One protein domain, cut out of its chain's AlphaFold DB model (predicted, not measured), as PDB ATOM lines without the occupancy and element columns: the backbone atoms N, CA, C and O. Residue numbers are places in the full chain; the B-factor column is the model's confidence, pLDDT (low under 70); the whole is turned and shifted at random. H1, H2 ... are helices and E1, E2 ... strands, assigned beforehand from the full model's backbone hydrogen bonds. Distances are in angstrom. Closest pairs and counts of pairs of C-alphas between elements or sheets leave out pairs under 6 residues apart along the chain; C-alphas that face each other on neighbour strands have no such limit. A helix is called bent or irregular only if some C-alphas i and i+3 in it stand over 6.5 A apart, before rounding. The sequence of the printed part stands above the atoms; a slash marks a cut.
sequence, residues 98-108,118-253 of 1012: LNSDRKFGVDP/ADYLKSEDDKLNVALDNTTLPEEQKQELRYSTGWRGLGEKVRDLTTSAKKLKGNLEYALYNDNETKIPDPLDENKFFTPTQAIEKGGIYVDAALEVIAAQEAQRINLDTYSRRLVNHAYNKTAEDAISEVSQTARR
ATOM      1  N   LEU A  98      59.333  28.500  38.174       53.41
ATOM      2  CA  LEU A  98      58.261  27.950  39.014       53.41
ATOM      3  C   LEU A  98      58.813  27.058  40.132       53.41
ATOM      4  O   LEU A  98      58.398  27.200  41.277       53.41
ATOM      5  N   ASN A  99      59.780  26.183  39.829       52.34
ATOM      6  CA  ASN A  99      60.431  25.351  40.847       52.34
ATOM      7  C   ASN A  99      61.242  26.178  41.859       52.34
ATOM      8  O   ASN A  99      61.295  25.819  43.036       52.34
ATOM      9  N   SER A 100      61.854  27.283  41.424       54.59
ATOM     10  CA  SER A 100      62.548  28.233  42.299       54.59
ATOM     11  C   SER A 100      61.572  29.019  43.181       54.59
ATOM     12  O   SER A 100      61.777  29.090  44.389       54.59
ATOM     13  N   ASP A 101      60.477  29.544  42.633       59.88
ATOM     14  CA  ASP A 101      59.471  30.310  43.388       59.88
ATOM     15  C   ASP A 101      58.758  29.437  44.422       59.88
ATOM     16  O   ASP A 101      58.545  29.871  45.553       59.88
ATOM     17  N   ARG A 102      58.491  28.170  44.070       55.53
ATOM     18  CA  ARG A 102      57.987  27.128  44.982       55.53
ATOM     19  C   ARG A 102      58.928  26.869  46.165       55.53
ATOM     20  O   ARG A 102      58.527  26.345  47.196       55.53
ATOM     21  N   LYS A 103      60.215  27.189  46.016       51.41
ATOM     22  CA  LYS A 103      61.254  26.916  47.018       51.41
ATOM     23  C   LYS A 103      61.706  28.165  47.782       51.41
ATOM     24  O   LYS A 103      62.157  28.027  48.917       51.41
ATOM     25  N   PHE A 104      61.596  29.358  47.191       50.50
ATOM     26  CA  PHE A 104      62.200  30.593  47.708       50.50
ATOM     27  C   PHE A 104      61.246  31.804  47.806       50.50
ATOM     28  O   PHE A 104      61.632  32.805  48.407       50.50
ATOM     29  N   GLY A 105      60.003  31.715  47.310       49.62
ATOM     30  CA  GLY A 105      59.003  32.795  47.365       49.62
ATOM     31  C   GLY A 105      59.071  33.793  46.197       49.62
ATOM     32  O   GLY A 105      60.039  33.813  45.442       49.62
ATOM     33  N   VAL A 106      58.019  34.608  46.032       56.94
ATOM     34  CA  VAL A 106      57.876  35.603  44.941       56.94
ATOM     35  C   VAL A 106      58.459  36.962  45.356       56.94
ATOM     36  O   VAL A 106      58.320  37.362  46.512       56.94
ATOM     37  N   ASP A 107      59.073  37.688  44.414       67.44
ATOM     38  CA  ASP A 107      59.574  39.057  44.619       67.44
ATOM     39  C   ASP A 107      58.428  40.027  45.011       67.44
ATOM     40  O   ASP A 107      57.439  40.151  44.276       67.44
ATOM     41  N   PRO A 108      58.536  40.756  46.140       62.25
ATOM     42  CA  PRO A 108      57.529  41.719  46.587       62.25
ATOM     43  C   PRO A 108      57.172  42.821  45.576       62.25
ATOM     44  O   PRO A 108      56.013  43.236  45.527       62.25
ATOM     45  N   ALA A 118      45.244  44.191  38.999       61.06
ATOM     46  CA  ALA A 118      43.992  43.595  39.452       61.06
ATOM     47  C   ALA A 118      42.996  44.674  39.919       61.06
ATOM     48  O   ALA A 118      41.845  44.694  39.473       61.06
ATOM     49  N   ASP A 119      43.460  45.619  40.737       69.06
ATOM     50  CA  ASP A 119      42.655  46.743  41.218       69.06
ATOM     51  C   ASP A 119      42.211  47.662  40.074       69.06
ATOM     52  O   ASP A 119      41.060  48.109  40.043       69.06
ATOM     53  N   TYR A 120      43.073  47.882  39.078       70.31
ATOM     54  CA  TYR A 120      42.710  48.626  37.876       70.31
ATOM     55  C   TYR A 120      41.554  47.959  37.113       70.31
ATOM     56  O   TYR A 120      40.560  48.626  36.811       70.31
ATOM     57  N   LEU A 121      41.632  46.648  36.853       63.44
ATOM     58  CA  LEU A 121      40.576  45.898  36.154       63.44
ATOM     59  C   LEU A 121      39.242  45.944  36.903       63.44
ATOM     60  O   LEU A 121      38.192  46.090  36.279       63.44
ATOM     61  N   LYS A 122      39.287  45.860  38.232       69.00
ATOM     62  CA  LYS A 122      38.106  45.986  39.087       69.00
ATOM     63  C   LYS A 122      37.496  47.389  39.012       69.00
ATOM     64  O   LYS A 122      36.285  47.525  38.876       69.00
ATOM     65  N   SER A 123      38.334  48.427  39.007       71.75
ATOM     66  CA  SER A 123      37.879  49.818  38.887       71.75
ATOM     67  C   SER A 123      37.210  50.122  37.539       71.75
ATOM     68  O   SER A 123      36.279  50.925  37.474       71.75
ATOM     69  N   GLU A 124      37.657  49.480  36.457       70.38
ATOM     70  CA  GLU A 124      37.038  49.604  35.133       70.38
ATOM     71  C   GLU A 124      35.698  48.858  35.060       70.38
ATOM     72  O   GLU A 124      34.752  49.349  34.440       70.38
ATOM     73  N   ASP A 125      35.586  47.715  35.744       67.56
ATOM     74  CA  ASP A 125      34.342  46.947  35.867       67.56
ATOM     75  C   ASP A 125      33.259  47.752  36.608       67.56
ATOM     76  O   ASP A 125      32.119  47.861  36.152       67.56
ATOM     77  N   ASP A 126      33.637  48.424  37.699       75.06
ATOM     78  CA  ASP A 126      32.747  49.309  38.455       75.06
ATOM     79  C   ASP A 126      32.236  50.479  37.598       75.06
ATOM     80  O   ASP A 126      31.044  50.802  37.616       75.06
ATOM     81  N   LYS A 127      33.107  51.084  36.779       74.31
ATOM     82  CA  LYS A 127      32.708  52.149  35.843       74.31
ATOM     83  C   LYS A 127      31.743  51.640  34.776       74.31
ATOM     84  O   LYS A 127      30.780  52.339  34.450       74.31
ATOM     85  N   LEU A 128      31.968  50.438  34.238       68.81
ATOM     86  CA  LEU A 128      31.064  49.834  33.260       68.81
ATOM     87  C   LEU A 128      29.700  49.522  33.883       68.81
ATOM     88  O   LEU A 128      28.676  49.806  33.267       68.81
ATOM     89  N   ASN A 129      29.674  48.994  35.107       70.88
ATOM     90  CA  ASN A 129      28.438  48.697  35.826       70.88
ATOM     91  C   ASN A 129      27.578  49.954  36.008       70.88
ATOM     92  O   ASN A 129      26.401  49.939  35.643       70.88
ATOM     93  N   VAL A 130      28.195  51.058  36.446       76.94
ATOM     94  CA  VAL A 130      27.538  52.370  36.574       76.94
ATOM     95  C   VAL A 130      27.048  52.889  35.220       76.94
ATOM     96  O   VAL A 130      25.951  53.442  35.121       76.94
ATOM     97  N   ALA A 131      27.831  52.717  34.152       70.56
ATOM     98  CA  ALA A 131      27.413  53.117  32.813       70.56
ATOM     99  C   ALA A 131      26.206  52.299  32.320       70.56
ATOM    100  O   ALA A 131      25.278  52.880  31.763       70.56
ATOM    101  N   LEU A 132      26.191  50.982  32.564       69.19
ATOM    102  CA  LEU A 132      25.113  50.063  32.187       69.19
ATOM    103  C   LEU A 132      23.813  50.335  32.949       69.19
ATOM    104  O   LEU A 132      22.742  50.314  32.337       69.19
ATOM    105  N   ASP A 133      23.899  50.644  34.244       77.19
ATOM    106  CA  ASP A 133      22.743  51.007  35.074       77.19
ATOM    107  C   ASP A 133      21.993  52.224  34.526       77.19
ATOM    108  O   ASP A 133      20.763  52.249  34.531       77.19
ATOM    109  N   ASN A 134      22.729  53.183  33.961       79.62
ATOM    110  CA  ASN A 134      22.181  54.406  33.379       79.62
ATOM    111  C   ASN A 134      21.628  54.232  31.949       79.62
ATOM    112  O   ASN A 134      21.172  55.205  31.343       79.62
ATOM    113  N   THR A 135      21.662  53.022  31.381       75.56
ATOM    114  CA  THR A 135      21.093  52.744  30.052       75.56
ATOM    115  C   THR A 135      19.621  52.335  30.121       75.56
ATOM    116  O   THR A 135      19.145  51.794  31.120       75.56
ATOM    117  N   THR A 136      18.899  52.516  29.012       77.00
ATOM    118  CA  THR A 136      17.518  52.031  28.836       77.00
ATOM    119  C   THR A 136      17.450  50.574  28.360       77.00
ATOM    120  O   THR A 136      16.395  50.135  27.905       77.00
ATOM    121  N   LEU A 137      18.570  49.842  28.385       68.19
ATOM    122  CA  LEU A 137      18.606  48.445  27.960       68.19
ATOM    123  C   LEU A 137      17.751  47.582  28.908       68.19
ATOM    124  O   LEU A 137      17.699  47.867  30.106       68.19
ATOM    125  N   PRO A 138      17.086  46.527  28.409       74.75
ATOM    126  CA  PRO A 138      16.475  45.507  29.256       74.75
ATOM    127  C   PRO A 138      17.485  44.931  30.257       74.75
ATOM    128  O   PRO A 138      18.645  44.711  29.908       74.75
ATOM    129  N   GLU A 139      17.045  44.647  31.485       67.00
ATOM    130  CA  GLU A 139      17.922  44.146  32.560       67.00
ATOM    131  C   GLU A 139      18.665  42.858  32.190       67.00
ATOM    132  O   GLU A 139      19.816  42.674  32.570       67.00
ATOM    133  N   GLU A 140      18.050  42.006  31.375       54.75
ATOM    134  CA  GLU A 140      18.663  40.781  30.855       54.75
ATOM    135  C   GLU A 140      19.908  41.085  29.994       54.75
ATOM    136  O   GLU A 140      20.954  40.462  30.152       54.75
ATOM    137  N   GLN A 141      19.853  42.142  29.174       53.69
ATOM    138  CA  GLN A 141      20.976  42.590  28.340       53.69
ATOM    139  C   GLN A 141      22.038  43.340  29.147       53.69
ATOM    140  O   GLN A 141      23.232  43.230  28.864       53.69
ATOM    141  N   LYS A 142      21.631  44.089  30.182       62.44
ATOM    142  CA  LYS A 142      22.585  44.679  31.131       62.44
ATOM    143  C   LYS A 142      23.360  43.581  31.843       62.44
ATOM    144  O   LYS A 142      24.578  43.677  31.930       62.44
ATOM    145  N   GLN A 143      22.681  42.531  32.305       57.97
ATOM    146  CA  GLN A 143      23.335  41.386  32.928       57.97
ATOM    147  C   GLN A 143      24.337  40.731  31.973       57.97
ATOM    148  O   GLN A 143      25.490  40.588  32.363       57.97
ATOM    149  N   GLU A 144      23.966  40.433  30.724       55.06
ATOM    150  CA  GLU A 144      24.896  39.890  29.714       55.06
ATOM    151  C   GLU A 144      26.141  40.767  29.498       55.06
ATOM    152  O   GLU A 144      27.261  40.257  29.450       55.06
ATOM    153  N   LEU A 145      25.989  42.093  29.451       59.03
ATOM    154  CA  LEU A 145      27.125  43.008  29.294       59.03
ATOM    155  C   LEU A 145      28.030  43.028  30.534       59.03
ATOM    156  O   LEU A 145      29.253  43.088  30.395       59.03
ATOM    157  N   ARG A 146      27.462  42.878  31.736       66.25
ATOM    158  CA  ARG A 146      28.229  42.702  32.985       66.25
ATOM    159  C   ARG A 146      28.989  41.378  33.035       66.25
ATOM    160  O   ARG A 146      29.985  41.274  33.743       66.25
ATOM    161  N   TYR A 147      28.548  40.361  32.294       54.53
ATOM    162  CA  TYR A 147      29.281  39.098  32.163       54.53
ATOM    163  C   TYR A 147      30.496  39.196  31.224       54.53
ATOM    164  O   TYR A 147      31.329  38.297  31.238       54.53
ATOM    165  N   SER A 148      30.649  40.276  30.448       54.50
ATOM    166  CA  SER A 148      31.654  40.375  29.371       54.50
ATOM    167  C   SER A 148      32.986  41.057  29.746       54.50
ATOM    168  O   SER A 148      33.773  41.405  28.864       54.50
ATOM    169  N   THR A 149      33.263  41.277  31.037       61.28
ATOM    170  CA  THR A 149      34.350  42.162  31.498       61.28
ATOM    171  C   THR A 149      35.651  41.448  31.883       61.28
ATOM    172  O   THR A 149      35.681  40.272  32.252       61.28
ATOM    173  N   GLY A 150      36.769  42.185  31.809       55.88
ATOM    174  CA  GLY A 150      38.124  41.650  32.008       55.88
ATOM    175  C   GLY A 150      38.422  41.133  33.423       55.88
ATOM    176  O   GLY A 150      39.219  40.208  33.574       55.88
ATOM    177  N   TRP A 151      37.759  41.672  34.454       62.75
ATOM    178  CA  TRP A 151      37.919  41.232  35.847       62.75
ATOM    179  C   TRP A 151      37.304  39.848  36.097       62.75
ATOM    180  O   TRP A 151      37.940  38.981  36.700       62.75
ATOM    181  N   ARG A 152      36.100  39.587  35.571       61.84
ATOM    182  CA  ARG A 152      35.484  38.255  35.663       61.84
ATOM    183  C   ARG A 152      36.256  37.203  34.868       61.84
ATOM    184  O   ARG A 152      36.457  36.111  35.390       61.84
ATOM    185  N   GLY A 153      36.782  37.546  33.689       63.03
ATOM    186  CA  GLY A 153      37.655  36.648  32.919       63.03
ATOM    187  C   GLY A 153      38.959  36.283  33.647       63.03
ATOM    188  O   GLY A 153      39.434  35.151  33.547       63.03
ATOM    189  N   LEU A 154      39.529  37.203  34.436       65.06
ATOM    190  CA  LEU A 154      40.642  36.891  35.339       65.06
ATOM    191  C   LEU A 154      40.202  35.936  36.462       65.06
ATOM    192  O   LEU A 154      40.895  34.957  36.740       65.06
ATOM    193  N   GLY A 155      39.035  36.185  37.065       64.81
ATOM    194  CA  GLY A 155      38.443  35.311  38.081       64.81
ATOM    195  C   GLY A 155      38.207  33.879  37.591       64.81
ATOM    196  O   GLY A 155      38.469  32.929  38.330       64.81
ATOM    197  N   GLU A 156      37.787  33.702  36.337       64.56
ATOM    198  CA  GLU A 156      37.639  32.379  35.717       64.56
ATOM    199  C   GLU A 156      38.980  31.650  35.587       64.56
ATOM    200  O   GLU A 156      39.088  30.505  36.022       64.56
ATOM    201  N   LYS A 157      40.039  32.318  35.113       66.00
ATOM    202  CA  LYS A 157      41.373  31.698  35.002       66.00
ATOM    203  C   LYS A 157      41.975  31.326  36.359       66.00
ATOM    204  O   LYS A 157      42.590  30.268  36.486       66.00
ATOM    205  N   VAL A 158      41.788  32.168  37.383       70.56
ATOM    206  CA  VAL A 158      42.172  31.842  38.771       70.56
ATOM    207  C   VAL A 158      41.422  30.595  39.234       70.56
ATOM    208  O   VAL A 158      42.037  29.659  39.743       70.56
ATOM    209  N   ARG A 159      40.103  30.550  39.014       72.12
ATOM    210  CA  ARG A 159      39.265  29.401  39.373       72.12
ATOM    211  C   ARG A 159      39.728  28.127  38.672       72.12
ATOM    212  O   ARG A 159      39.780  27.083  39.323       72.12
ATOM    213  N   ASP A 160      40.085  28.194  37.395       76.06
ATOM    214  CA  ASP A 160      40.523  27.035  36.614       76.06
ATOM    215  C   ASP A 160      41.859  26.481  37.130       76.06
ATOM    216  O   ASP A 160      41.993  25.272  37.352       76.06
ATOM    217  N   LEU A 161      42.822  27.357  37.432       73.06
ATOM    218  CA  LEU A 161      44.104  26.966  38.026       73.06
ATOM    219  C   LEU A 161      43.939  26.407  39.441       73.06
ATOM    220  O   LEU A 161      44.471  25.340  39.740       73.06
ATOM    221  N   THR A 162      43.141  27.050  40.292       74.75
ATOM    222  CA  THR A 162      42.843  26.538  41.638       74.75
ATOM    223  C   THR A 162      42.123  25.192  41.583       74.75
ATOM    224  O   THR A 162      42.410  24.294  42.375       74.75
ATOM    225  N   THR A 163      41.205  25.008  40.633       79.69
ATOM    226  CA  THR A 163      40.512  23.728  40.427       79.69
ATOM    227  C   THR A 163      41.483  22.643  39.972       79.69
ATOM    228  O   THR A 163      41.411  21.512  40.454       79.69
ATOM    229  N   SER A 164      42.422  22.982  39.090       77.44
ATOM    230  CA  SER A 164      43.457  22.063  38.611       77.44
ATOM    231  C   SER A 164      44.419  21.669  39.737       77.44
ATOM    232  O   SER A 164      44.709  20.487  39.908       77.44
ATOM    233  N   ALA A 165      44.811  22.620  40.589       76.81
ATOM    234  CA  ALA A 165      45.652  22.365  41.758       76.81
ATOM    235  C   ALA A 165      44.970  21.438  42.777       76.81
ATOM    236  O   ALA A 165      45.590  20.509  43.287       76.81
ATOM    237  N   LYS A 166      43.664  21.617  43.017       80.06
ATOM    238  CA  LYS A 166      42.874  20.731  43.895       80.06
ATOM    239  C   LYS A 166      42.805  19.288  43.389       80.06
ATOM    240  O   LYS A 166      42.693  18.368  44.195       80.06
ATOM    241  N   LYS A 167      42.870  19.076  42.070       87.00
ATOM    242  CA  LYS A 167      42.893  17.734  41.462       87.00
ATOM    243  C   LYS A 167      44.270  17.068  41.553       87.00
ATOM    244  O   LYS A 167      44.331  15.842  41.506       87.00
ATOM    245  N   LEU A 168      45.348  17.840  41.737       86.81
ATOM    246  CA  LEU A 168      46.719  17.325  41.734       86.81
ATOM    247  C   LEU A 168      46.931  16.226  42.778       86.81
ATOM    248  O   LEU A 168      47.500  15.196  42.445       86.81
ATOM    249  N   LYS A 169      46.426  16.397  44.007       88.50
ATOM    250  CA  LYS A 169      46.541  15.379  45.065       88.50
ATOM    251  C   LYS A 169      46.036  14.008  44.608       88.50
ATOM    252  O   LYS A 169      46.752  13.023  44.734       88.50
ATOM    253  N   GLY A 170      44.833  13.962  44.032       86.75
ATOM    254  CA  GLY A 170      44.245  12.716  43.541       86.75
ATOM    255  C   GLY A 170      45.048  12.102  42.393       86.75
ATOM    256  O   GLY A 170      45.194  10.885  42.339       86.75
ATOM    257  N   ASN A 171      45.624  12.930  41.516       87.00
ATOM    258  CA  ASN A 171      46.475  12.452  40.421       87.00
ATOM    259  C   ASN A 171      47.810  11.898  40.945       87.00
ATOM    260  O   ASN A 171      48.254  10.852  40.481       87.00
ATOM    261  N   LEU A 172      48.421  12.560  41.937       87.56
ATOM    262  CA  LEU A 172      49.642  12.099  42.604       87.56
ATOM    263  C   LEU A 172      49.417  10.761  43.312       87.56
ATOM    264  O   LEU A 172      50.214   9.844  43.140       87.56
ATOM    265  N   GLU A 173      48.324  10.632  44.071       88.56
ATOM    266  CA  GLU A 173      47.938   9.371  44.715       88.56
ATOM    267  C   GLU A 173      47.717   8.281  43.663       88.56
ATOM    268  O   GLU A 173      48.318   7.213  43.746       88.56
ATOM    269  N   TYR A 174      46.912   8.560  42.637       89.00
ATOM    270  CA  TYR A 174      46.623   7.593  41.586       89.00
ATOM    271  C   TYR A 174      47.896   7.103  40.893       89.00
ATOM    272  O   TYR A 174      48.096   5.894  40.786       89.00
ATOM    273  N   ALA A 175      48.772   8.009  40.463       83.62
ATOM    274  CA  ALA A 175      50.015   7.644  39.801       83.62
ATOM    275  C   ALA A 175      50.938   6.850  40.737       83.62
ATOM    276  O   ALA A 175      51.446   5.808  40.338       83.62
ATOM    277  N   LEU A 176      51.079   7.248  42.007       87.81
ATOM    278  CA  LEU A 176      51.916   6.521  42.968       87.81
ATOM    279  C   LEU A 176      51.481   5.054  43.151       87.81
ATOM    280  O   LEU A 176      52.334   4.197  43.356       87.81
ATOM    281  N   TYR A 177      50.182   4.752  43.052       86.88
ATOM    282  CA  TYR A 177      49.656   3.392  43.236       86.88
ATOM    283  C   TYR A 177      49.385   2.613  41.945       86.88
ATOM    284  O   TYR A 177      49.251   1.394  42.012       86.88
ATOM    285  N   ASN A 178      49.294   3.275  40.789       86.44
ATOM    286  CA  ASN A 178      48.845   2.635  39.546       86.44
ATOM    287  C   ASN A 178      49.808   2.815  38.369       86.44
ATOM    288  O   ASN A 178      49.713   2.070  37.399       86.44
ATOM    289  N   ASP A 179      50.737   3.770  38.429       87.19
ATOM    290  CA  ASP A 179      51.712   3.966  37.362       87.19
ATOM    291  C   ASP A 179      52.888   2.992  37.525       87.19
ATOM    292  O   ASP A 179      53.725   3.083  38.435       87.19
ATOM    293  N   ASN A 180      52.917   2.004  36.636       89.50
ATOM    294  CA  ASN A 180      53.971   1.005  36.500       89.50
ATOM    295  C   ASN A 180      54.773   1.165  35.197       89.50
ATOM    296  O   ASN A 180      55.565   0.285  34.862       89.50
ATOM    297  N   GLU A 181      54.587   2.270  34.474       89.00
ATOM    298  CA  GLU A 181      55.206   2.504  33.167       89.00
ATOM    299  C   GLU A 181      56.223   3.645  33.217       89.00
ATOM    300  O   GLU A 181      57.290   3.546  32.598       89.00
ATOM    301  N   THR A 182      55.934   4.714  33.967       87.06
ATOM    302  CA  THR A 182      56.816   5.879  34.066       87.06
ATOM    303  C   THR A 182      58.137   5.478  34.703       87.06
ATOM    304  O   THR A 182      58.207   5.057  35.856       87.06
ATOM    305  N   LYS A 183      59.219   5.632  33.937       90.94
ATOM    306  CA  LYS A 183      60.581   5.352  34.392       90.94
ATOM    307  C   LYS A 183      61.149   6.575  35.092       90.94
ATOM    308  O   LYS A 183      61.501   7.556  34.441       90.94
ATOM    309  N   ILE A 184      61.274   6.490  36.409       85.12
ATOM    310  CA  ILE A 184      61.882   7.520  37.246       85.12
ATOM    311  C   ILE A 184      63.329   7.112  37.536       85.12
ATOM    312  O   ILE A 184      63.547   5.968  37.945       85.12
ATOM    313  N   PRO A 185      64.322   7.993  37.315       86.31
ATOM    314  CA  PRO A 185      65.709   7.723  37.687       86.31
ATOM    315  C   PRO A 185      65.830   7.393  39.178       86.31
ATOM    316  O   PRO A 185      65.259   8.091  40.015       86.31
ATOM    317  N   ASP A 186      66.562   6.334  39.519       87.38
ATOM    318  CA  ASP A 186      66.778   5.941  40.910       87.38
ATOM    319  C   ASP A 186      67.632   7.013  41.620       87.38
ATOM    320  O   ASP A 186      68.751   7.296  41.183       87.38
ATOM    321  N   PRO A 187      67.140   7.625  42.715       85.50
ATOM    322  CA  PRO A 187      67.840   8.710  43.402       85.50
ATOM    323  C   PRO A 187      69.161   8.273  44.052       85.50
ATOM    324  O   PRO A 187      69.934   9.126  44.485       85.50
ATOM    325  N   LEU A 188      69.419   6.963  44.155       85.44
ATOM    326  CA  LEU A 188      70.645   6.398  44.719       85.44
ATOM    327  C   LEU A 188      71.548   5.738  43.661       85.44
ATOM    328  O   LEU A 188      72.672   5.359  43.990       85.44
ATOM    329  N   ASP A 189      71.082   5.584  42.416       86.38
ATOM    330  CA  ASP A 189      71.827   4.955  41.319       86.38
ATOM    331  C   ASP A 189      71.345   5.487  39.959       86.38
ATOM    332  O   ASP A 189      70.372   5.005  39.384       86.38
ATOM    333  N   GLU A 190      72.066   6.460  39.409       79.19
ATOM    334  CA  GLU A 190      71.716   7.167  38.167       79.19
ATOM    335  C   GLU A 190      71.546   6.270  36.923       79.19
ATOM    336  O   GLU A 190      70.943   6.691  35.937       79.19
ATOM    337  N   ASN A 191      72.035   5.024  36.960       86.88
ATOM    338  CA  ASN A 191      71.906   4.063  35.860       86.88
ATOM    339  C   ASN A 191      70.675   3.152  35.986       86.88
ATOM    340  O   ASN A 191      70.443   2.295  35.126       86.88
ATOM    341  N   LYS A 192      69.896   3.293  37.061       88.12
ATOM    342  CA  LYS A 192      68.702   2.492  37.324       88.12
ATOM    343  C   LYS A 192      67.451   3.348  37.297       88.12
ATOM    344  O   LYS A 192      67.476   4.555  37.507       88.12
ATOM    345  N   PHE A 193      66.336   2.676  37.043       92.00
ATOM    346  CA  PHE A 193      65.016   3.280  37.047       92.00
ATOM    347  C   PHE A 193      64.085   2.483  37.948       92.00
ATOM    348  O   PHE A 193      64.252   1.272  38.127       92.00
ATOM    349  N   PHE A 194      63.083   3.166  38.479       90.94
ATOM    350  CA  PHE A 194      61.958   2.568  39.176       90.94
ATOM    351  C   PHE A 194      60.656   3.200  38.685       90.94
ATOM    352  O   PHE A 194      60.668   4.231  38.014       90.94
ATOM    353  N   THR A 195      59.537   2.559  38.996       92.94
ATOM    354  CA  THR A 195      58.200   3.076  38.685       92.94
ATOM    355  C   THR A 195      57.571   3.715  39.922       92.94
ATOM    356  O   THR A 195      57.936   3.347  41.042       92.94
ATOM    357  N   PRO A 196      56.591   4.623  39.775       90.81
ATOM    358  CA  PRO A 196      55.857   5.175  40.915       90.81
ATOM    359  C   PRO A 196      55.311   4.105  41.872       90.81
ATOM    360  O   PRO A 196      55.514   4.182  43.080       90.81
ATOM    361  N   THR A 197      54.736   3.043  41.312       90.12
ATOM    362  CA  THR A 197      54.260   1.850  42.036       90.12
ATOM    363  C   THR A 197      55.328   1.158  42.888       90.12
ATOM    364  O   THR A 197      55.029   0.653  43.967       90.12
ATOM    365  N   GLN A 198      56.591   1.167  42.458       91.06
ATOM    366  CA  GLN A 198      57.709   0.582  43.210       91.06
ATOM    367  C   GLN A 198      58.232   1.502  44.324       91.06
ATOM    368  O   GLN A 198      59.028   1.072  45.164       91.06
ATOM    369  N   ALA A 199      57.823   2.771  44.346       87.81
ATOM    370  CA  ALA A 199      58.390   3.777  45.235       87.81
ATOM    371  C   ALA A 199      58.141   3.467  46.721       87.81
ATOM    372  O   ALA A 199      59.044   3.603  47.546       87.81
ATOM    373  N   ILE A 200      56.935   3.005  47.065       86.06
ATOM    374  CA  ILE A 200      56.536   2.710  48.451       86.06
ATOM    375  C   ILE A 200      57.375   1.561  49.021       86.06
ATOM    376  O   ILE A 200      57.878   1.653  50.137       86.06
ATOM    377  N   GLU A 201      57.589   0.501  48.246       83.94
ATOM    378  CA  GLU A 201      58.397  -0.645  48.673       83.94
ATOM    379  C   GLU A 201      59.871  -0.267  48.868       83.94
ATOM    380  O   GLU A 201      60.520  -0.720  49.815       83.94
ATOM    381  N   LYS A 202      60.386   0.612  48.002       84.88
ATOM    382  CA  LYS A 202      61.776   1.083  48.032       84.88
ATOM    383  C   LYS A 202      62.036   2.128  49.126       84.88
ATOM    384  O   LYS A 202      63.155   2.218  49.633       84.88
ATOM    385  N   GLY A 203      61.016   2.873  49.555       84.25
ATOM    386  CA  GLY A 203      61.053   3.731  50.741       84.25
ATOM    387  C   GLY A 203      60.862   5.228  50.466       84.25
ATOM    388  O   GLY A 203      60.667   5.667  49.342       84.25
ATOM    389  N   GLY A 204      60.932   6.044  51.525       81.62
ATOM    390  CA  GLY A 204      60.513   7.455  51.474       81.62
ATOM    391  C   GLY A 204      61.257   8.331  50.456       81.62
ATOM    392  O   GLY A 204      60.634   9.180  49.836       81.62
ATOM    393  N   ILE A 205      62.557   8.099  50.238       83.38
ATOM    394  CA  ILE A 205      63.346   8.841  49.234       83.38
ATOM    395  C   ILE A 205      62.837   8.572  47.808       83.38
ATOM    396  O   ILE A 205      62.792   9.478  46.982       83.38
ATOM    397  N   TYR A 206      62.408   7.340  47.533       88.44
ATOM    398  CA  TYR A 206      61.855   6.949  46.238       88.44
ATOM    399  C   TYR A 206      60.460   7.528  46.019       88.44
ATOM    400  O   TYR A 206      60.131   7.934  44.909       88.44
ATOM    401  N   VAL A 207      59.655   7.607  47.083       88.12
ATOM    402  CA  VAL A 207      58.348   8.279  47.052       88.12
ATOM    403  C   VAL A 207      58.513   9.750  46.678       88.12
ATOM    404  O   VAL A 207      57.820  10.220  45.782       88.12
ATOM    405  N   ASP A 208      59.445  10.465  47.307       85.25
ATOM    406  CA  ASP A 208      59.645  11.889  47.022       85.25
ATOM    407  C   ASP A 208      60.107  12.121  45.572       85.25
ATOM    408  O   ASP A 208      59.553  12.978  44.883       85.25
ATOM    409  N   ALA A 209      61.045  11.303  45.079       80.75
ATOM    410  CA  ALA A 209      61.502  11.358  43.689       80.75
ATOM    411  C   ALA A 209      60.375  11.051  42.681       80.75
ATOM    412  O   ALA A 209      60.287  11.688  41.632       80.75
ATOM    413  N   ALA A 210      59.477  10.112  43.002       84.81
ATOM    414  CA  ALA A 210      58.324   9.816  42.158       84.81
ATOM    415  C   ALA A 210      57.326  10.973  42.106       84.81
ATOM    416  O   ALA A 210      56.892  11.365  41.022       84.81
ATOM    417  N   LEU A 211      56.991  11.548  43.262       86.56
ATOM    418  CA  LEU A 211      56.047  12.660  43.347       86.56
ATOM    419  C   LEU A 211      56.543  13.898  42.594       86.56
ATOM    420  O   LEU A 211      55.734  14.599  41.989       86.56
ATOM    421  N   GLU A 212      57.853  14.151  42.588       83.19
ATOM    422  CA  GLU A 212      58.443  15.259  41.836       83.19
ATOM    423  C   GLU A 212      58.243  15.106  40.320       83.19
ATOM    424  O   GLU A 212      57.786  16.043  39.659       83.19
ATOM    425  N   VAL A 213      58.503  13.913  39.773       82.88
ATOM    426  CA  VAL A 213      58.324  13.629  38.339       82.88
ATOM    427  C   VAL A 213      56.848  13.673  37.935       82.88
ATOM    428  O   VAL A 213      56.510  14.303  36.932       82.88
ATOM    429  N   ILE A 214      55.959  13.070  38.728       85.69
ATOM    430  CA  ILE A 214      54.518  13.055  38.438       85.69
ATOM    431  C   ILE A 214      53.944  14.477  38.489       85.69
ATOM    432  O   ILE A 214      53.184  14.876  37.607       85.69
ATOM    433  N   ALA A 215      54.332  15.282  39.487       80.62
ATOM    434  CA  ALA A 215      53.875  16.666  39.592       80.62
ATOM    435  C   ALA A 215      54.286  17.503  38.369       80.62
ATOM    436  O   ALA A 215      53.501  18.325  37.892       80.62
ATOM    437  N   ALA A 216      55.489  17.275  37.836       77.94
ATOM    438  CA  ALA A 216      55.960  17.938  36.624       77.94
ATOM    439  C   ALA A 216      55.172  17.511  35.371       77.94
ATOM    440  O   ALA A 216      54.849  18.353  34.533       77.94
ATOM    441  N   GLN A 217      54.814  16.231  35.250       81.38
ATOM    442  CA  GLN A 217      53.980  15.736  34.148       81.38
ATOM    443  C   GLN A 217      52.562  16.322  34.196       81.38
ATOM    444  O   GLN A 217      52.033  16.762  33.175       81.38
ATOM    445  N   GLU A 218      51.958  16.401  35.383       81.62
ATOM    446  CA  GLU A 218      50.630  16.996  35.555       81.62
ATOM    447  C   GLU A 218      50.618  18.498  35.246       81.62
ATOM    448  O   GLU A 218      49.696  18.983  34.590       81.62
ATOM    449  N   ALA A 219      51.673  19.220  35.636       77.00
ATOM    450  CA  ALA A 219      51.874  20.621  35.270       77.00
ATOM    451  C   ALA A 219      51.906  20.833  33.744       77.00
ATOM    452  O   ALA A 219      51.316  21.789  33.235       77.00
ATOM    453  N   GLN A 220      52.555  19.927  33.006       76.81
ATOM    454  CA  GLN A 220      52.559  19.955  31.541       76.81
ATOM    455  C   GLN A 220      51.182  19.619  30.960       76.81
ATOM    456  O   GLN A 220      50.732  20.281  30.030       76.81
ATOM    457  N   ARG A 221      50.477  18.632  31.525       76.75
ATOM    458  CA  ARG A 221      49.164  18.182  31.038       76.75
ATOM    459  C   ARG A 221      48.096  19.275  31.081       76.75
ATOM    460  O   ARG A 221      47.247  19.334  30.194       76.75
ATOM    461  N   ILE A 222      48.130  20.134  32.097       76.38
ATOM    462  CA  ILE A 222      47.196  21.263  32.229       76.38
ATOM    463  C   ILE A 222      47.686  22.531  31.512       76.38
ATOM    464  O   ILE A 222      47.092  23.594  31.683       76.38
ATOM    465  N   ASN A 223      48.751  22.420  30.706       74.94
ATOM    466  CA  ASN A 223      49.372  23.514  29.963       74.94
ATOM    467  C   ASN A 223      49.695  24.718  30.863       74.94
ATOM    468  O   ASN A 223      49.369  25.856  30.513       74.94
ATOM    469  N   LEU A 224      50.299  24.493  32.042       71.69
ATOM    470  CA  LEU A 224      50.659  25.597  32.946       71.69
ATOM    471  C   LEU A 224      51.535  26.652  32.263       71.69
ATOM    472  O   LEU A 224      51.505  27.805  32.674       71.69
ATOM    473  N   ASP A 225      52.285  26.280  31.225       64.81
ATOM    474  CA  ASP A 225      53.116  27.165  30.404       64.81
ATOM    475  C   ASP A 225      52.322  28.182  29.569       64.81
ATOM    476  O   ASP A 225      52.886  29.177  29.121       64.81
ATOM    477  N   THR A 226      51.015  27.977  29.395       64.12
ATOM    478  CA  THR A 226      50.116  28.937  28.729       64.12
ATOM    479  C   THR A 226      49.584  30.023  29.670       64.12
ATOM    480  O   THR A 226      48.975  30.996  29.218       64.12
ATOM    481  N   TYR A 227      49.824  29.885  30.977       61.31
ATOM    482  CA  TYR A 227      49.447  30.860  31.997       61.31
ATOM    483  C   TYR A 227      50.651  31.711  32.401       61.31
ATOM    484  O   TYR A 227      51.802  31.302  32.275       61.31
ATOM    485  N   SER A 228      50.403  32.920  32.910       64.44
ATOM    486  CA  SER A 228      51.495  33.733  33.442       64.44
ATOM    487  C   SER A 228      52.037  33.107  34.729       64.44
ATOM    488  O   SER A 228      51.279  32.623  35.574       64.44
ATOM    489  N   ARG A 229      53.359  33.177  34.915       63.50
ATOM    490  CA  ARG A 229      54.064  32.614  36.083       63.50
ATOM    491  C   ARG A 229      53.460  33.096  37.404       63.50
ATOM    492  O   ARG A 229      53.280  32.318  38.333       63.50
ATOM    493  N   ARG A 230      53.073  34.375  37.456       64.88
ATOM    494  CA  ARG A 230      52.456  35.013  38.630       64.88
ATOM    495  C   ARG A 230      51.085  34.429  38.964       64.88
ATOM    496  O   ARG A 230      50.807  34.153  40.127       64.88
ATOM    497  N   LEU A 231      50.251  34.184  37.952       64.81
ATOM    498  CA  LEU A 231      48.934  33.584  38.148       64.81
ATOM    499  C   LEU A 231      49.052  32.139  38.660       64.81
ATOM    500  O   LEU A 231      48.308  31.743  39.552       64.81
ATOM    501  N   VAL A 232      50.026  31.377  38.155       70.06
ATOM    502  CA  VAL A 232      50.322  30.016  38.632       70.06
ATOM    503  C   VAL A 232      50.853  30.028  40.070       70.06
ATOM    504  O   VAL A 232      50.372  29.258  40.902       70.06
ATOM    505  N   ASN A 233      51.764  30.945  40.406       68.00
ATOM    506  CA  ASN A 233      52.255  31.112  41.778       68.00
ATOM    507  C   ASN A 233      51.116  31.402  42.766       68.00
ATOM    508  O   ASN A 233      51.046  30.781  43.825       68.00
ATOM    509  N   HIS A 234      50.202  32.304  42.401       68.12
ATOM    510  CA  HIS A 234      49.100  32.708  43.271       68.12
ATOM    511  C   HIS A 234      47.991  31.648  43.377       68.12
ATOM    512  O   HIS A 234      47.496  31.376  44.469       68.12
ATOM    513  N   ALA A 235      47.591  31.040  42.256       73.69
ATOM    514  CA  ALA A 235      46.393  30.198  42.194       73.69
ATOM    515  C   ALA A 235      46.666  28.685  42.269       73.69
ATOM    516  O   ALA A 235      45.745  27.935  42.607       73.69
ATOM    517  N   TYR A 236      47.885  28.229  41.953       79.44
ATOM    518  CA  TYR A 236      48.217  26.805  41.797       79.44
ATOM    519  C   TYR A 236      49.284  26.307  42.786       79.44
ATOM    520  O   TYR A 236      49.038  25.336  43.502       79.44
ATOM    521  N   ASN A 237      50.443  26.970  42.869       80.06
ATOM    522  CA  ASN A 237      51.641  26.402  43.509       80.06
ATOM    523  C   ASN A 237      51.476  26.054  44.990       80.06
ATOM    524  O   ASN A 237      51.828  24.946  45.386       80.06
ATOM    525  N   LYS A 238      50.872  26.939  45.790       80.69
ATOM    526  CA  LYS A 238      50.656  26.674  47.222       80.69
ATOM    527  C   LYS A 238      49.839  25.399  47.457       80.69
ATOM    528  O   LYS A 238      50.219  24.536  48.237       80.69
ATOM    529  N   THR A 239      48.740  25.253  46.719       80.50
ATOM    530  CA  THR A 239      47.879  24.062  46.811       80.50
ATOM    531  C   THR A 239      48.612  22.809  46.318       80.50
ATOM    532  O   THR A 239      48.399  21.716  46.841       80.50
ATOM    533  N   ALA A 240      49.492  22.951  45.321       79.88
ATOM    534  CA  ALA A 240      50.295  21.850  44.807       79.88
ATOM    535  C   ALA A 240      51.364  21.367  45.807       79.88
ATOM    536  O   ALA A 240      51.576  20.161  45.932       79.88
ATOM    537  N   GLU A 241      52.010  22.276  46.542       79.81
ATOM    538  CA  GLU A 241      52.954  21.938  47.618       79.81
ATOM    539  C   GLU A 241      52.276  21.163  48.751       79.81
ATOM    540  O   GLU A 241      52.773  20.111  49.165       79.81
ATOM    541  N   ASP A 242      51.116  21.650  49.204       83.50
ATOM    542  CA  ASP A 242      50.322  20.998  50.247       83.50
ATOM    543  C   ASP A 242      49.943  19.569  49.828       83.50
ATOM    544  O   ASP A 242      50.113  18.619  50.596       83.50
ATOM    545  N   ALA A 243      49.519  19.395  48.570       83.88
ATOM    546  CA  ALA A 243      49.195  18.089  48.004       83.88
ATOM    547  C   ALA A 243      50.400  17.131  47.999       83.88
ATOM    548  O   ALA A 243      50.275  15.993  48.452       83.88
ATOM    549  N   ILE A 244      51.572  17.571  47.528       84.00
ATOM    550  CA  ILE A 244      52.787  16.733  47.485       84.00
ATOM    551  C   ILE A 244      53.204  16.307  48.900       84.00
ATOM    552  O   ILE A 244      53.496  15.132  49.139       84.00
ATOM    553  N   SER A 245      53.198  17.249  49.846       83.44
ATOM    554  CA  SER A 245      53.548  16.997  51.246       83.44
ATOM    555  C   SER A 245      52.613  15.968  51.887       83.44
ATOM    556  O   SER A 245      53.071  15.007  52.515       83.44
ATOM    557  N   GLU A 246      51.302  16.108  51.686       87.38
ATOM    558  CA  GLU A 246      50.308  15.211  52.274       87.38
ATOM    559  C   GLU A 246      50.403  13.780  51.718       87.38
ATOM    560  O   GLU A 246      50.338  12.803  52.478       87.38
ATOM    561  N   VAL A 247      50.613  13.640  50.404       87.88
ATOM    562  CA  VAL A 247      50.780  12.330  49.757       87.88
ATOM    563  C   VAL A 247      52.079  11.661  50.215       87.88
ATOM    564  O   VAL A 247      52.048  10.490  50.605       87.88
ATOM    565  N   SER A 248      53.196  12.398  50.287       85.38
ATOM    566  CA  SER A 248      54.471  11.872  50.806       85.38
ATOM    567  C   SER A 248      54.337  11.379  52.252       85.38
ATOM    568  O   SER A 248      54.740  10.258  52.579       85.38
ATOM    569  N   GLN A 249      53.699  12.155  53.137       85.25
ATOM    570  CA  GLN A 249      53.478  11.747  54.531       85.25
ATOM    571  C   GLN A 249      52.587  10.506  54.647       85.25
ATOM    572  O   GLN A 249      52.819   9.640  55.496       85.25
ATOM    573  N   THR A 250      51.565  10.401  53.804       87.38
ATOM    574  CA  THR A 250      50.659   9.248  53.783       87.38
ATOM    575  C   THR A 250      51.382   7.985  53.326       87.38
ATOM    576  O   THR A 250      51.341   6.975  54.029       87.38
ATOM    577  N   ALA A 251      52.157   8.061  52.245       82.31
ATOM    578  CA  ALA A 251      52.997   6.957  51.793       82.31
ATOM    579  C   ALA A 251      54.044   6.551  52.849       82.31
ATOM    580  O   ALA A 251      54.236   5.365  53.117       82.31
ATOM    581  N   ARG A 252      54.672   7.511  53.543       82.31
ATOM    582  CA  ARG A 252      55.611   7.233  54.651       82.31
ATOM    583  C   ARG A 252      54.948   6.490  55.812       82.31
ATOM    584  O   ARG A 252      55.558   5.576  56.371       82.31
ATOM    585  N   ARG A 253      53.703   6.831  56.162       80.69
ATOM    586  CA  ARG A 253      52.921   6.083  57.163       80.69
ATOM    587  C   ARG A 253      52.648   4.652  56.703       80.69
ATOM    588  O   ARG A 253      52.824   3.729  57.498       80.69
TER     589      ARG A 253
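This is residues 98 to 108 and 118 to 253 of the 1012 residues of the protein "LYZ2 domain-containing protein" of Rhodopirellula sp (UniProt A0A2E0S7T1). The model is a long, loosely built rod: the long bent helix H4 makes its spine, a head of H5, H6 and the end of H7 gathers round the arm H4b, and the helical hairpin of H2 and H3 reaches away from the other end of H4. H7 runs beside H4, the short strands E1 and E2 sit at the far end of the head near H6, H1 packs on H7, and residues 135 to 140 stick out at the turn of the H2 and H3 hairpin. Look for 147 printed residues with seven named helices and two named strands, in the order H1 H2 H3 H4 E1 E2 H5 H6 H7, mostly helix. The whole is loose, with a radius of gyration of the C-alphas of 21.4 A and spans of 71 by 33 by 26 A.

Start at E1, residues 184 to 186, and E2, residues 189 to 194, which meet only at a point, where C-alphas 185 and 193 face each other at 4.5 A. Next find H6, residues 204 to 221: the closest C-alphas of E1 and H6, Ile 184 and Ala 210, are 6.5 A apart. H5, residues 196 to 202, forms a helical hairpin with H6, closest at the C-alphas of Ala 199 and Tyr 206, 4.8 A. H4, residues 150 to 178, is the hub, touching four helices; by its hydrogen bonds it was assigned as one helix, but it is bent, with C-alphas 166 and 169 6.6 A apart, into H4a, residues 150 to 166, and H4b, residues 169 to 178. H4b touches H6 at a steep tilt of 63 degrees, closest at the C-alphas of Leu 172 and Leu 211, 6.5 A. H7, residues 229 to 253, touches H4a at a shallow tilt of 15 degrees, the same way, closest at the C-alphas of Ala 165 and Tyr 236, 5.1 A. H1, residues 98 to 104, touches H7 about perpendicular at 74 degrees, closest at the C-alphas of Arg 102 and Asn 237, 6.6 A. H2, residues 118 to 133, touches H4a with residues 118 to 125 alone, closest at the C-alphas of Leu 121 and Trp 151, 5.4 A; it forms a helical hairpin with H3, residues 139 to 146. Every O i to N i+4 pair is within hydrogen-bond range in H1, H2, H3, H4a, H4b and H6, against 18 of 21 in H7 and 1 of 3 in H5, where 3 of 4 O i to N i+3 pairs are.

Find C-alpha 150 at (38.124, 41.650, 32.008); from there H4a runs 24.5 A to C-alpha 166. H2 is 22.9 A long, H6 25.7 A and H7 33.9 A, ending at C-alpha 253 at (52.921, 6.083, 57.163). H7 is irregular, with a kink of 51 degrees near residue 236; H5 is irregular, but only just, with C-alphas 197 and 200 6.9 A apart.

The two C-alphas farthest apart, Thr 136 and Asp 189, are 72.9 A apart. Residues 109 to 117 are not printed, and C-alphas 108 and 118 are 15.4 A apart across this cut; of the links printed whole, H6 to H7 is short and the others are tight. Mean pLDDT of the printed part is 75.6; look for values under 70 in 47 residues, among them 98 to 108, 139 to 157 and 225 to 231.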